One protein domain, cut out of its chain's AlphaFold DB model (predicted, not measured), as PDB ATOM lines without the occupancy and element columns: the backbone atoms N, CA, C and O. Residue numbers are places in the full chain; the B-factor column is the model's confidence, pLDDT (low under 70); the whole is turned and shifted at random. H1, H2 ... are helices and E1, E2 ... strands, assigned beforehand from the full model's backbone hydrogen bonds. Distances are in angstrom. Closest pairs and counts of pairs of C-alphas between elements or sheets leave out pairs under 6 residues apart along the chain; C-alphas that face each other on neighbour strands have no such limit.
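Overview. This is residues 216 to 307 of the 328 residues of an uncharacterized protein of Paramuricea clavata (UniProt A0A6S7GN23). A twisted wall of five short strands, E1 to E5, runs back and forth as one zigzag, with two helices, H1 and H2, side by side next to it. H2 grazes the sheet with its residues 297 to 304, while H1 packs on H2 and is not on the sheet. The printed part has 92 residues with two named helices and five named strands, in the order H1 E1 E2 E3 E4 E5 H2; the sheet's order is E1 - E2 - E3 - E4 - E5, all antiparallel, and the class is mixed, helices and strands. The whole is compact and rounded, with a radius of gyration of the C-alphas of 12.3 A and spans of 33 by 30 by 23 A.

Along the chain. H1, residues 219 to 234, begins with C-alpha 219 at (39.565, 52.992, 119.245) and is 22.7 A long from first to last C-alpha. E1, residues 240 to 243, measures 10.4 A, with C-alpha 240 at (34.986, 35.537, 107.678). E2 is residues 250 to 253, E3 residues 259 to 262, E4 residues 272 to 274 and E5 residues 280 to 282. H2, residues 290 to 306, is 24.6 A long and ends with C-alpha 306 at (50.727, 26.162, 104.327).

Arrangement. The five strands form a meander, each the antiparallel neighbour of the one before, and each two that follow each other form a hairpin. E1 and E5 are the edge strands, and from edge to edge the strands' lines turn by 81 degrees. Within hydrogen-bond range are N 240 and O 253, 2.8 A, between E1 and E2; N 262 and O 250, 2.7 A, between E2 and E3; N 274 and O 259, 2.7 A, between E3 and E4; and N 281 and O 273, 2.8 A, between E4 and E5. H2 is on the sheet but only grazes it; its closest C-alphas to E4 are those of Val 301 and Leu 273, 7.6 A apart. H1 and H2 touch, closest at the C-alphas of Leu 228 and Cys 294, 5.9 A, and run the same way at a shallow tilt of 31 degrees. H1 is apart from E2, E3, E4 and E5. In H1 and H2 every O i to N i+4 pair is within hydrogen-bond range.

Size, cuts and confidence. The two C-alphas farthest apart, those of Gly 219 and Asp 277, are 35.4 A from each other. The printed part has no cut. The links H1 to E1, E2 to E3 and E4 to E5 are tight, the others are short, and no link is long. The mean pLDDT of the printed part is 85.3, and no printed residue is under 70.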
ATOM      1  N   TYR A 216      37.729  45.156 120.422       80.12
ATOM      2  CA  TYR A 216      37.455  45.843 119.154       80.12
ATOM      3  C   TYR A 216      36.355  46.918 119.221       80.12
ATOM      4  O   TYR A 216      36.075  47.548 118.210       80.12
ATOM      5  N   ALA A 217      35.710  47.145 120.372       78.06
ATOM      6  CA  ALA A 217      34.777  48.266 120.542       78.06
ATOM      7  C   ALA A 217      35.490  49.569 120.955       78.06
ATOM      8  O   ALA A 217      34.876  50.634 120.976       78.06
ATOM      9  N   THR A 218      36.781  49.494 121.287       80.12
ATOM     10  CA  THR A 218      37.620  50.657 121.603       80.12
ATOM     11  C   THR A 218      38.338  51.169 120.352       80.12
ATOM     12  O   THR A 218      38.535  50.413 119.402       80.12
ATOM     13  N   GLY A 219      38.767  52.437 120.348       73.88
ATOM     14  CA  GLY A 219      39.565  52.992 119.245       73.88
ATOM     15  C   GLY A 219      40.843  52.185 118.988       73.88
ATOM     16  O   GLY A 219      41.081  51.761 117.863       73.88
ATOM     17  N   GLU A 220      41.589  51.866 120.051       80.44
ATOM     18  CA  GLU A 220      42.788  51.017 119.981       80.44
ATOM     19  C   GLU A 220      42.466  49.628 119.408       80.44
ATOM     20  O   GLU A 220      43.138  49.139 118.504       80.44
ATOM     21  N   GLY A 221      41.396  48.982 119.876       81.75
ATOM     22  CA  GLY A 221      41.012  47.671 119.357       81.75
ATOM     23  C   GLY A 221      40.534  47.682 117.908       81.75
ATOM     24  O   GLY A 221      40.705  46.692 117.201       81.75
ATOM     25  N   MET A 222      39.967  48.791 117.438       78.94
ATOM     26  CA  MET A 222      39.652  48.963 116.023       78.94
ATOM     27  C   MET A 222      40.913  49.065 115.165       78.94
ATOM     28  O   MET A 222      40.970  48.432 114.111       78.94
ATOM     29  N   GLU A 223      41.948  49.773 115.627       80.19
ATOM     30  CA  GLU A 223      43.258  49.805 114.956       80.19
ATOM     31  C   GLU A 223      43.872  48.398 114.888       80.19
ATOM     32  O   GLU A 223      44.352  47.966 113.840       80.19
ATOM     33  N   PHE A 224      43.764  47.628 115.971       83.38
ATOM     34  CA  PHE A 224      44.162  46.220 116.004       83.38
ATOM     35  C   PHE A 224      43.422  45.358 114.980       83.38
ATOM     36  O   PHE A 224      44.031  44.533 114.293       83.38
ATOM     37  N   LEU A 225      42.103  45.522 114.901       86.81
ATOM     38  CA  LEU A 225      41.264  44.773 113.978       86.81
ATOM     39  C   LEU A 225      41.641  45.097 112.527       86.81
ATOM     40  O   LEU A 225      41.832  44.183 111.724       86.81
ATOM     41  N   GLN A 226      41.824  46.380 112.208       82.56
ATOM     42  CA  GLN A 226      42.299  46.828 110.897       82.56
ATOM     43  C   GLN A 226      43.673  46.237 110.566       82.56
ATOM     44  O   GLN A 226      43.870  45.716 109.469       82.56
ATOM     45  N   LEU A 227      44.600  46.247 111.525       84.88
ATOM     46  CA  LEU A 227      45.936  45.693 111.356       84.88
ATOM     47  C   LEU A 227      45.904  44.178 111.080       84.88
ATOM     48  O   LEU A 227      46.623  43.692 110.205       84.88
ATOM     49  N   LEU A 228      45.041  43.422 111.770       88.69
ATOM     50  CA  LEU A 228      44.816  42.002 111.475       88.69
ATOM     51  C   LEU A 228      44.329  41.805 110.037       88.69
ATOM     52  O   LEU A 228      44.887  40.976 109.319       88.69
ATOM     53  N   PHE A 229      43.329  42.575 109.595       85.94
ATOM     54  CA  PHE A 229      42.825  42.498 108.222       85.94
ATOM     55  C   PHE A 229      43.899  42.844 107.184       85.94
ATOM     56  O   PHE A 229      44.002  42.134 106.184       85.94
ATOM     57  N   GLN A 230      44.734  43.857 107.431       79.88
ATOM     58  CA  GLN A 230      45.859  44.199 106.552       79.88
ATOM     59  C   GLN A 230      46.847  43.034 106.417       79.88
ATOM     60  O   GLN A 230      47.239  42.683 105.301       79.88
ATOM     61  N   TYR A 231      47.216  42.382 107.525       85.50
ATOM     62  CA  TYR A 231      48.102  41.217 107.473       85.50
ATOM     63  C   TYR A 231      47.457  40.014 106.783       85.50
ATOM     64  O   TYR A 231      48.126  39.337 106.002       85.50
ATOM     65  N   PHE A 232      46.168  39.751 107.020       87.88
ATOM     66  CA  PHE A 232      45.456  38.688 106.312       87.88
ATOM     67  C   PHE A 232      45.399  38.954 104.808       87.88
ATOM     68  O   PHE A 232      45.708  38.060 104.021       87.88
ATOM     69  N   GLN A 233      45.093  40.186 104.404       79.56
ATOM     70  CA  GLN A 233      45.082  40.589 103.001       79.56
ATOM     71  C   GLN A 233      46.465  40.432 102.357       79.56
ATOM     72  O   GLN A 233      46.564  39.873 101.266       79.56
ATOM     73  N   GLY A 234      47.536  40.851 103.041       75.56
ATOM     74  CA  GLY A 234      48.915  40.657 102.580       75.56
ATOM     75  C   GLY A 234      49.316  39.184 102.423       75.56
ATOM     76  O   GLY A 234      50.222  38.869 101.655       75.56
ATOM     77  N   ALA A 235      48.617  38.274 103.108       80.69
ATOM     78  CA  ALA A 235      48.789  36.830 103.003       80.69
ATOM     79  C   ALA A 235      47.807  36.141 102.031       80.69
ATOM     80  O   ALA A 235      47.787  34.911 101.977       80.69
ATOM     81  N   ASP A 236      46.999  36.905 101.284       82.88
ATOM     82  CA  ASP A 236      45.893  36.417 100.439       82.88
ATOM     83  C   ASP A 236      44.867  35.552 101.208       82.88
ATOM     84  O   ASP A 236      44.295  34.581 100.708       82.88
ATOM     85  N   ILE A 237      44.618  35.916 102.468       82.56
ATOM     86  CA  ILE A 237      43.604  35.310 103.330       82.56
ATOM     87  C   ILE A 237      42.449  36.300 103.475       82.56
ATOM     88  O   ILE A 237      42.636  37.467 103.806       82.56
ATOM     89  N   THR A 238      41.224  35.832 103.245       84.06
ATOM     90  CA  THR A 238      40.001  36.620 103.463       84.06
ATOM     91  C   THR A 238      39.207  35.969 104.598       84.06
ATOM     92  O   THR A 238      38.430  35.052 104.322       84.06
ATOM     93  N   PRO A 239      39.448  36.353 105.868       85.00
ATOM     94  CA  PRO A 239      38.750  35.757 107.000       85.00
ATOM     95  C   PRO A 239      37.275  36.184 107.021       85.00
ATOM     96  O   PRO A 239      36.953  37.338 106.746       85.00
ATOM     97  N   ASP A 240      36.388  35.254 107.372       78.38
ATOM     98  CA  ASP A 240      34.986  35.537 107.678       78.38
ATOM     99  C   ASP A 240      34.842  35.872 109.157       78.38
ATOM    100  O   ASP A 240      35.217  35.071 110.007       78.38
ATOM    101  N   MET A 241      34.301  37.036 109.481       87.94
ATOM    102  CA  MET A 241      34.210  37.490 110.861       87.94
ATOM    103  C   MET A 241      32.814  37.229 111.419       87.94
ATOM    104  O   MET A 241      31.809  37.668 110.872       87.94
ATOM    105  N   SER A 242      32.755  36.559 112.560       84.94
ATOM    106  CA  SER A 242      31.530  36.367 113.328       84.94
ATOM    107  C   SER A 242      31.779  36.621 114.813       84.94
ATOM    108  O   SER A 242      32.915  36.826 115.249       84.94
ATOM    109  N   ARG A 243      30.700  36.660 115.594       83.25
ATOM    110  CA  ARG A 243      30.740  36.963 117.023       83.25
ATOM    111  C   ARG A 243      29.907  35.954 117.796       83.25
ATOM    112  O   ARG A 243      28.755  35.711 117.438       83.25
ATOM    113  N   ASP A 244      30.463  35.444 118.886       79.25
ATOM    114  CA  ASP A 244      29.712  34.674 119.871       79.25
ATOM    115  C   ASP A 244      28.888  35.631 120.749       79.25
ATOM    116  O   ASP A 244      29.425  36.543 121.380       79.25
ATOM    117  N   THR A 245      27.565  35.471 120.775       75.00
ATOM    118  CA  THR A 245      26.665  36.365 121.523       75.00
ATOM    119  C   THR A 245      26.724  36.161 123.035       75.00
ATOM    120  O   THR A 245      26.321  37.054 123.781       75.00
ATOM    121  N   VAL A 246      27.237  35.021 123.500       80.06
ATOM    122  CA  VAL A 246      27.340  34.678 124.919       80.06
ATOM    123  C   VAL A 246      28.703  35.091 125.455       80.06
ATOM    124  O   VAL A 246      28.778  35.828 126.439       80.06
ATOM    125  N   THR A 247      29.786  34.651 124.812       82.94
ATOM    126  CA  THR A 247      31.150  34.933 125.288       82.94
ATOM    127  C   THR A 247      31.672  36.287 124.828       82.94
ATOM    128  O   THR A 247      32.604  36.810 125.436       82.94
ATOM    129  N   GLN A 248      31.048  36.880 123.803       83.38
ATOM    130  CA  GLN A 248      31.519  38.088 123.115       83.38
ATOM    131  C   GLN A 248      32.862  37.895 122.393       83.38
ATOM    132  O   GLN A 248      33.472  38.872 121.952       83.38
ATOM    133  N   ASP A 249      33.306  36.644 122.247       88.06
ATOM    134  CA  ASP A 249      34.500  36.305 121.489       88.06
ATOM    135  C   ASP A 249      34.261  36.565 120.000       88.06
ATOM    136  O   ASP A 249      33.168  36.362 119.458       88.06
ATOM    137  N   MET A 250      35.311  37.019 119.331       90.19
ATOM    138  CA  MET A 250      35.311  37.270 117.900       90.19
ATOM    139  C   MET A 250      35.936  36.074 117.193       90.19
ATOM    140  O   MET A 250      36.989  35.593 117.592       90.19
ATOM    141  N   GLN A 251      35.285  35.573 116.153       92.44
ATOM    142  CA  GLN A 251      35.703  34.366 115.448       92.44
ATOM    143  C   GLN A 251      35.988  34.697 113.996       92.44
ATOM    144  O   GLN A 251      35.129  35.246 113.306       92.44
ATOM    145  N   PHE A 252      37.182  34.352 113.528       93.19
ATOM    146  CA  PHE A 252      37.574  34.478 112.131       93.19
ATOM    147  C   PHE A 252      37.576  33.095 111.485       93.19
ATOM    148  O   PHE A 252      38.485  32.295 111.704       93.19
ATOM    149  N   GLY A 253      36.559  32.806 110.682       88.75
ATOM    150  CA  GLY A 253      36.517  31.640 109.814       88.75
ATOM    151  C   GLY A 253      37.538  31.772 108.687       88.75
ATOM    152  O   GLY A 253      37.569  32.766 107.968       88.75
ATOM    153  N   LEU A 254      38.378  30.758 108.523       89.00
ATOM    154  CA  LEU A 254      39.435  30.694 107.519       89.00
ATOM    155  C   LEU A 254      39.124  29.587 106.498       89.00
ATOM    156  O   LEU A 254      38.273  28.717 106.712       89.00
ATOM    157  N   SER A 255      39.828  29.592 105.365       81.38
ATOM    158  CA  SER A 255      39.745  28.506 104.382       81.38
ATOM    159  C   SER A 255      40.168  27.167 105.003       81.38
ATOM    160  O   SER A 255      40.940  27.132 105.951       81.38
ATOM    161  N   GLY A 256      39.645  26.044 104.498       78.31
ATOM    162  CA  GLY A 256      40.009  24.712 105.010       78.31
ATOM    163  C   GLY A 256      39.346  24.315 106.336       78.31
ATOM    164  O   GLY A 256      39.732  23.309 106.922       78.31
ATOM    165  N   GLY A 257      38.341  25.068 106.796       81.62
ATOM    166  CA  GLY A 257      37.589  24.746 108.014       81.62
ATOM    167  C   GLY A 257      38.314  25.116 109.309       81.62
ATOM    168  O   GLY A 257      37.960  24.603 110.368       81.62
ATOM    169  N   TYR A 258      39.321  25.990 109.231       87.88
ATOM    170  CA  TYR A 258      39.967  26.557 110.410       87.88
ATOM    171  C   TYR A 258      39.183  27.765 110.931       87.88
ATOM    172  O   TYR A 258      38.562  28.497 110.163       87.88
ATOM    173  N   CYS A 259      39.225  27.987 112.238       91.94
ATOM    174  CA  CYS A 259      38.606  29.125 112.906       91.94
ATOM    175  C   CYS A 259      39.603  29.725 113.892       91.94
ATOM    176  O   CYS A 259      40.180  29.004 114.700       91.94
ATOM    177  N   LEU A 260      39.824  31.028 113.820       94.38
ATOM    178  CA  LEU A 260      40.666  31.757 114.752       94.38
ATOM    179  C   LEU A 260      39.775  32.497 115.753       94.38
ATOM    180  O   LEU A 260      39.061  33.429 115.397       94.38
ATOM    181  N   ASP A 261      39.821  32.060 117.004       93.38
ATOM    182  CA  ASP A 261      38.992  32.558 118.093       93.38
ATOM    183  C   ASP A 261      39.759  33.616 118.894       93.38
ATOM    184  O   ASP A 261      40.746  33.305 119.565       93.38
ATOM    185  N   PHE A 262      39.303  34.863 118.846       93.44
ATOM    186  CA  PHE A 262      39.801  35.969 119.652       93.44
ATOM    187  C   PHE A 262      38.937  36.137 120.898       93.44
ATOM    188  O   PHE A 262      37.752  36.461 120.783       93.44
ATOM    189  N   PRO A 263      39.513  35.976 122.096       91.88
ATOM    190  CA  PRO A 263      38.756  36.156 123.316       91.88
ATOM    191  C   PRO A 263      38.355  37.624 123.501       91.88
ATOM    192  O   PRO A 263      39.094  38.528 123.103       91.88
ATOM    193  N   ALA A 264      37.230  37.878 124.170       88.50
ATOM    194  CA  ALA A 264      36.735  39.238 124.424       88.50
ATOM    195  C   ALA A 264      37.775  40.170 125.090       88.50
ATOM    196  O   ALA A 264      37.738  41.381 124.889       88.50
ATOM    197  N   ASN A 265      38.732  39.609 125.839       86.75
ATOM    198  CA  ASN A 265      39.812  40.326 126.520       86.75
ATOM    199  C   ASN A 265      41.173  40.303 125.787       86.75
ATOM    200  O   ASN A 265      42.207  40.544 126.416       86.75
ATOM    201  N   PHE A 266      41.219  39.988 124.492       86.69
ATOM    202  CA  PHE A 266      42.412  40.194 123.660       86.69
ATOM    203  C   PHE A 266      42.880  41.674 123.722       86.69
ATOM    204  O   PHE A 266      42.039  42.549 123.899       86.69
ATOM    205  N   PRO A 267      44.192  41.997 123.661       84.19
ATOM    206  CA  PRO A 267      45.369  41.125 123.544       84.19
ATOM    207  C   PRO A 267      45.874  40.549 124.881       84.19
ATOM    208  O   PRO A 267      46.968  39.983 124.942       84.19
ATOM    209  N   LYS A 268      45.122  40.687 125.986       84.44
ATOM    210  CA  LYS A 268      45.539  40.134 127.294       84.44
ATOM    211  C   LYS A 268      45.507  38.610 127.286       84.44
ATOM    212  O   LYS A 268      46.415  37.974 127.814       84.44
ATOM    213  N   LYS A 269      44.478  38.027 126.667       88.88
ATOM    214  CA  LYS A 269      44.427  36.599 126.348       88.88
ATOM    215  C   LYS A 269      44.654  36.428 124.852       88.88
ATOM    216  O   LYS A 269      44.044  37.120 124.042       88.88
ATOM    217  N   MET A 270      45.560  35.526 124.507       91.62
ATOM    218  CA  MET A 270      45.901  35.250 123.118       91.62
ATOM    219  C   MET A 270      44.764  34.500 122.413       91.62
ATOM    220  O   MET A 270      43.997  33.795 123.080       91.62
ATOM    221  N   PRO A 271      44.653  34.631 121.080       93.94
ATOM    222  CA  PRO A 271      43.666  33.888 120.324       93.94
ATOM    223  C   PRO A 271      43.955  32.384 120.359       93.94
ATOM    224  O   PRO A 271      44.980  31.922 120.870       93.94
ATOM    225  N   THR A 272      43.037  31.597 119.815       94.06
ATOM    226  CA  THR A 272      43.203  30.153 119.625       94.06
ATOM    227  C   THR A 272      42.848  29.801 118.191       94.06
ATOM    228  O   THR A 272      41.812  30.229 117.697       94.06
ATOM    229  N   LEU A 273      43.690  29.027 117.512       93.00
ATOM    230  CA  LEU A 273      43.360  28.470 116.204       93.00
ATOM    231  C   LEU A 273      42.722  27.098 116.401       93.00
ATOM    232  O   LEU A 273      43.298  26.221 117.041       93.00
ATOM    233  N   ARG A 274      41.532  26.911 115.851       92.38
ATOM    234  CA  ARG A 274      40.756  25.677 115.903       92.38
ATOM    235  C   ARG A 274      40.681  25.073 114.509       92.38
ATOM    236  O   ARG A 274      40.354  25.777 113.559       92.38
ATOM    237  N   ALA A 275      40.966  23.785 114.380       87.44
ATOM    238  CA  ALA A 275      40.802  23.059 113.126       87.44
ATOM    239  C   ALA A 275      39.429  22.380 113.030       87.44
ATOM    240  O   ALA A 275      38.710  22.242 114.023       87.44
ATOM    241  N   ALA A 276      39.085  21.920 111.824       81.81
ATOM    242  CA  ALA A 276      37.824  21.231 111.551       81.81
ATOM    243  C   ALA A 276      37.662  19.918 112.345       81.81
ATOM    244  O   ALA A 276      36.540  19.516 112.640       81.81
ATOM    245  N   ASP A 277      38.769  19.270 112.722       83.62
ATOM    246  CA  ASP A 277      38.784  18.070 113.570       83.62
ATOM    247  C   ASP A 277      38.615  18.377 115.073       83.62
ATOM    248  O   ASP A 277      38.617  17.469 115.905       83.62
ATOM    249  N   GLY A 278      38.460  19.656 115.428       86.06
ATOM    250  CA  GLY A 278      38.312  20.132 116.799       86.06
ATOM    251  C   GLY A 278      39.631  20.353 117.540       86.06
ATOM    252  O   GLY A 278      39.595  20.841 118.674       86.06
ATOM    253  N   SER A 279      40.785  20.050 116.932       86.56
ATOM    254  CA  SER A 279      42.085  20.348 117.530       86.56
ATOM    255  C   SER A 279      42.264  21.855 117.721       86.56
ATOM    256  O   SER A 279      41.764  22.676 116.948       86.56
ATOM    257  N   ARG A 280      42.938  22.224 118.814       91.19
ATOM    258  CA  ARG A 280      43.147  23.614 119.224       91.19
ATOM    259  C   ARG A 280      44.631  23.896 119.357       91.19
ATOM    260  O   ARG A 280      45.363  23.125 119.974       91.19
ATOM    261  N   HIS A 281      45.050  25.024 118.813       89.19
ATOM    262  CA  HIS A 281      46.387  25.565 118.945       89.19
ATOM    263  C   HIS A 281      46.306  26.914 119.653       89.19
ATOM    264  O   HIS A 281      45.781  27.890 119.114       89.19
ATOM    265  N   GLU A 282      46.804  26.959 120.884       90.31
ATOM    266  CA  GLU A 282      46.839  28.180 121.683       90.31
ATOM    267  C   GLU A 282      48.092  28.989 121.357       90.31
ATOM    268  O   GLU A 282      49.220  28.491 121.449       90.31
ATOM    269  N   PHE A 283      47.905  30.263 121.014       88.94
ATOM    270  CA  PHE A 283      49.035  31.156 120.808       88.94
ATOM    271  C   PHE A 283      49.619  31.585 122.156       88.94
ATOM    272  O   PHE A 283      48.907  31.864 123.119       88.94
ATOM    273  N   LYS A 284      50.949  31.681 122.225       87.19
ATOM    274  CA  LYS A 284      51.650  32.234 123.388       87.19
ATOM    275  C   LYS A 284      52.108  33.644 123.066       87.19
ATOM    276  O   LYS A 284      52.732  33.860 122.027       87.19
ATOM    277  N   ARG A 285      51.834  34.592 123.963       84.19
ATOM    278  CA  ARG A 285      52.334  35.963 123.831       84.19
ATOM    279  C   ARG A 285      53.854  35.933 123.989       84.19
ATOM    280  O   ARG A 285      54.353  35.473 125.011       84.19
ATOM    281  N   ARG A 286      54.579  36.364 122.954       82.56
ATOM    282  CA  ARG A 286      56.054  36.443 122.952       82.56
ATOM    283  C   ARG A 286      56.581  37.875 122.903       82.56
ATOM    284  O   ARG A 286      57.744  38.083 123.221       82.56
ATOM    285  N   SER A 287      55.736  38.835 122.525       82.88
ATOM    286  CA  SER A 287      56.065  40.259 122.485       82.88
ATOM    287  C   SER A 287      55.146  41.056 123.409       82.88
ATOM    288  O   SER A 287      53.977  40.706 123.617       82.88
ATOM    289  N   ASN A 288      55.695  42.137 123.955       80.25
ATOM    290  CA  ASN A 288      54.923  43.156 124.658       80.25
ATOM    291  C   ASN A 288      54.310  44.164 123.681       80.25
ATOM    292  O   ASN A 288      53.335  44.803 124.053       80.25
ATOM    293  N   SER A 289      54.834  44.257 122.453       85.75
ATOM    294  CA  SER A 289      54.259  45.086 121.397       85.75
ATOM    295  C   SER A 289      53.003  44.439 120.830       85.75
ATOM    296  O   SER A 289      52.970  43.260 120.474       85.75
ATOM    297  N   ASP A 290      51.979  45.259 120.738       78.94
ATOM    298  CA  ASP A 290      50.656  44.937 120.243       78.94
ATOM    299  C   ASP A 290      50.655  44.679 118.719       78.94
ATOM    300  O   ASP A 290      50.052  43.714 118.242       78.94
ATOM    301  N   GLU A 291      51.460  45.429 117.962       80.81
ATOM    302  CA  GLU A 291      51.684  45.201 116.528       80.81
ATOM    303  C   GLU A 291      52.346  43.835 116.263       80.81
ATOM    304  O   GLU A 291      51.946  43.090 115.362       80.81
ATOM    305  N   ASP A 292      53.330  43.466 117.090       84.94
ATOM    306  CA  ASP A 292      54.022  42.179 116.984       84.94
ATOM    307  C   ASP A 292      53.096  41.006 117.309       84.94
ATOM    308  O   ASP A 292      53.245  39.924 116.733       84.94
ATOM    309  N   VAL A 293      52.137  41.199 118.222       85.56
ATOM    310  CA  VAL A 293      51.115  40.193 118.531       85.56
ATOM    311  C   VAL A 293      50.281  39.906 117.283       85.56
ATOM    312  O   VAL A 293      50.152  38.737 116.916       85.56
ATOM    313  N   CYS A 294      49.796  40.935 116.582       84.19
ATOM    314  CA  CYS A 294      49.056  40.761 115.328       84.19
ATOM    315  C   CYS A 294      49.875  40.045 114.257       84.19
ATOM    316  O   CYS A 294      49.409  39.046 113.703       84.19
ATOM    317  N   LYS A 295      51.112  40.500 114.013       85.19
ATOM    318  CA  LYS A 295      52.029  39.847 113.061       85.19
ATOM    319  C   LYS A 295      52.227  38.374 113.402       85.19
ATOM    320  O   LYS A 295      52.135  37.522 112.526       85.19
ATOM    321  N   THR A 296      52.462  38.069 114.678       86.75
ATOM    322  CA  THR A 296      52.701  36.699 115.153       86.75
ATOM    323  C   THR A 296      51.481  35.812 114.935       86.75
ATOM    324  O   THR A 296      51.627  34.681 114.476       86.75
ATOM    325  N   VAL A 297      50.282  36.311 115.246       88.31
ATOM    326  CA  VAL A 297      49.032  35.564 115.059       88.31
ATOM    327  C   VAL A 297      48.815  35.255 113.580       88.31
ATOM    328  O   VAL A 297      48.605  34.094 113.232       88.31
ATOM    329  N   VAL A 298      48.919  36.257 112.702       87.75
ATOM    330  CA  VAL A 298      48.681  36.046 111.267       87.75
ATOM    331  C   VAL A 298      49.764  35.174 110.641       87.75
ATOM    332  O   VAL A 298      49.434  34.252 109.900       87.75
ATOM    333  N   GLN A 299      51.039  35.381 110.982       87.38
ATOM    334  CA  GLN A 299      52.124  34.537 110.482       87.38
ATOM    335  C   GLN A 299      51.923  33.075 110.882       87.38
ATOM    336  O   GLN A 299      52.052  32.182 110.052       87.38
ATOM    337  N   ALA A 300      51.539  32.819 112.131       85.56
ATOM    338  CA  ALA A 300      51.321  31.458 112.586       85.56
ATOM    339  C   ALA A 300      50.089  30.812 111.924       85.56
ATOM    340  O   ALA A 300      50.116  29.617 111.637       85.56
ATOM    341  N   VAL A 301      49.044  31.586 111.607       87.75
ATOM    342  CA  VAL A 301      47.936  31.117 110.757       87.75
ATOM    343  C   VAL A 301      48.430  30.761 109.355       87.75
ATOM    344  O   VAL A 301      48.102  29.690 108.852       87.75
ATOM    345  N   VAL A 302      49.238  31.621 108.728       87.12
ATOM    346  CA  VAL A 302      49.825  31.367 107.402       87.12
ATOM    347  C   VAL A 302      50.654  30.085 107.408       87.12
ATOM    348  O   VAL A 302      50.497  29.250 106.515       87.12
ATOM    349  N   ASP A 303      51.492  29.901 108.424       86.06
ATOM    350  CA  ASP A 303      52.322  28.709 108.574       86.06
ATOM    351  C   ASP A 303      51.460  27.450 108.719       86.06
ATOM    352  O   ASP A 303      51.747  26.434 108.083       86.06
ATOM    353  N   PHE A 304      50.369  27.534 109.486       84.19
ATOM    354  CA  PHE A 304      49.427  26.434 109.689       84.19
ATOM    355  C   PHE A 304      48.651  26.079 108.416       84.19
ATOM    356  O   PHE A 304      48.449  24.905 108.120       84.19
ATOM    357  N   LEU A 305      48.233  27.078 107.635       82.50
ATOM    358  CA  LEU A 305      47.524  26.862 106.370       82.50
ATOM    359  C   LEU A 305      48.443  26.291 105.283       82.50
ATOM    360  O   LEU A 305      47.995  25.493 104.460       82.50
ATOM    361  N   ARG A 306      49.725  26.680 105.274       86.06
ATOM    362  CA  ARG A 306      50.727  26.162 104.327       86.06
ATOM    363  C   ARG A 306      51.212  24.765 104.693       86.06
ATOM    364  O   ARG A 306      51.450  23.955 103.802       86.06
ATOM    365  N   ASN A 307      51.351  24.489 105.986       85.06
ATOM    366  CA  ASN A 307      51.831  23.219 106.517       85.06
ATOM    367  C   ASN A 307      50.829  22.672 107.540       85.06
ATOM    368  O   ASN A 307      51.142  22.632 108.736       85.06
TER     369      ASN A 307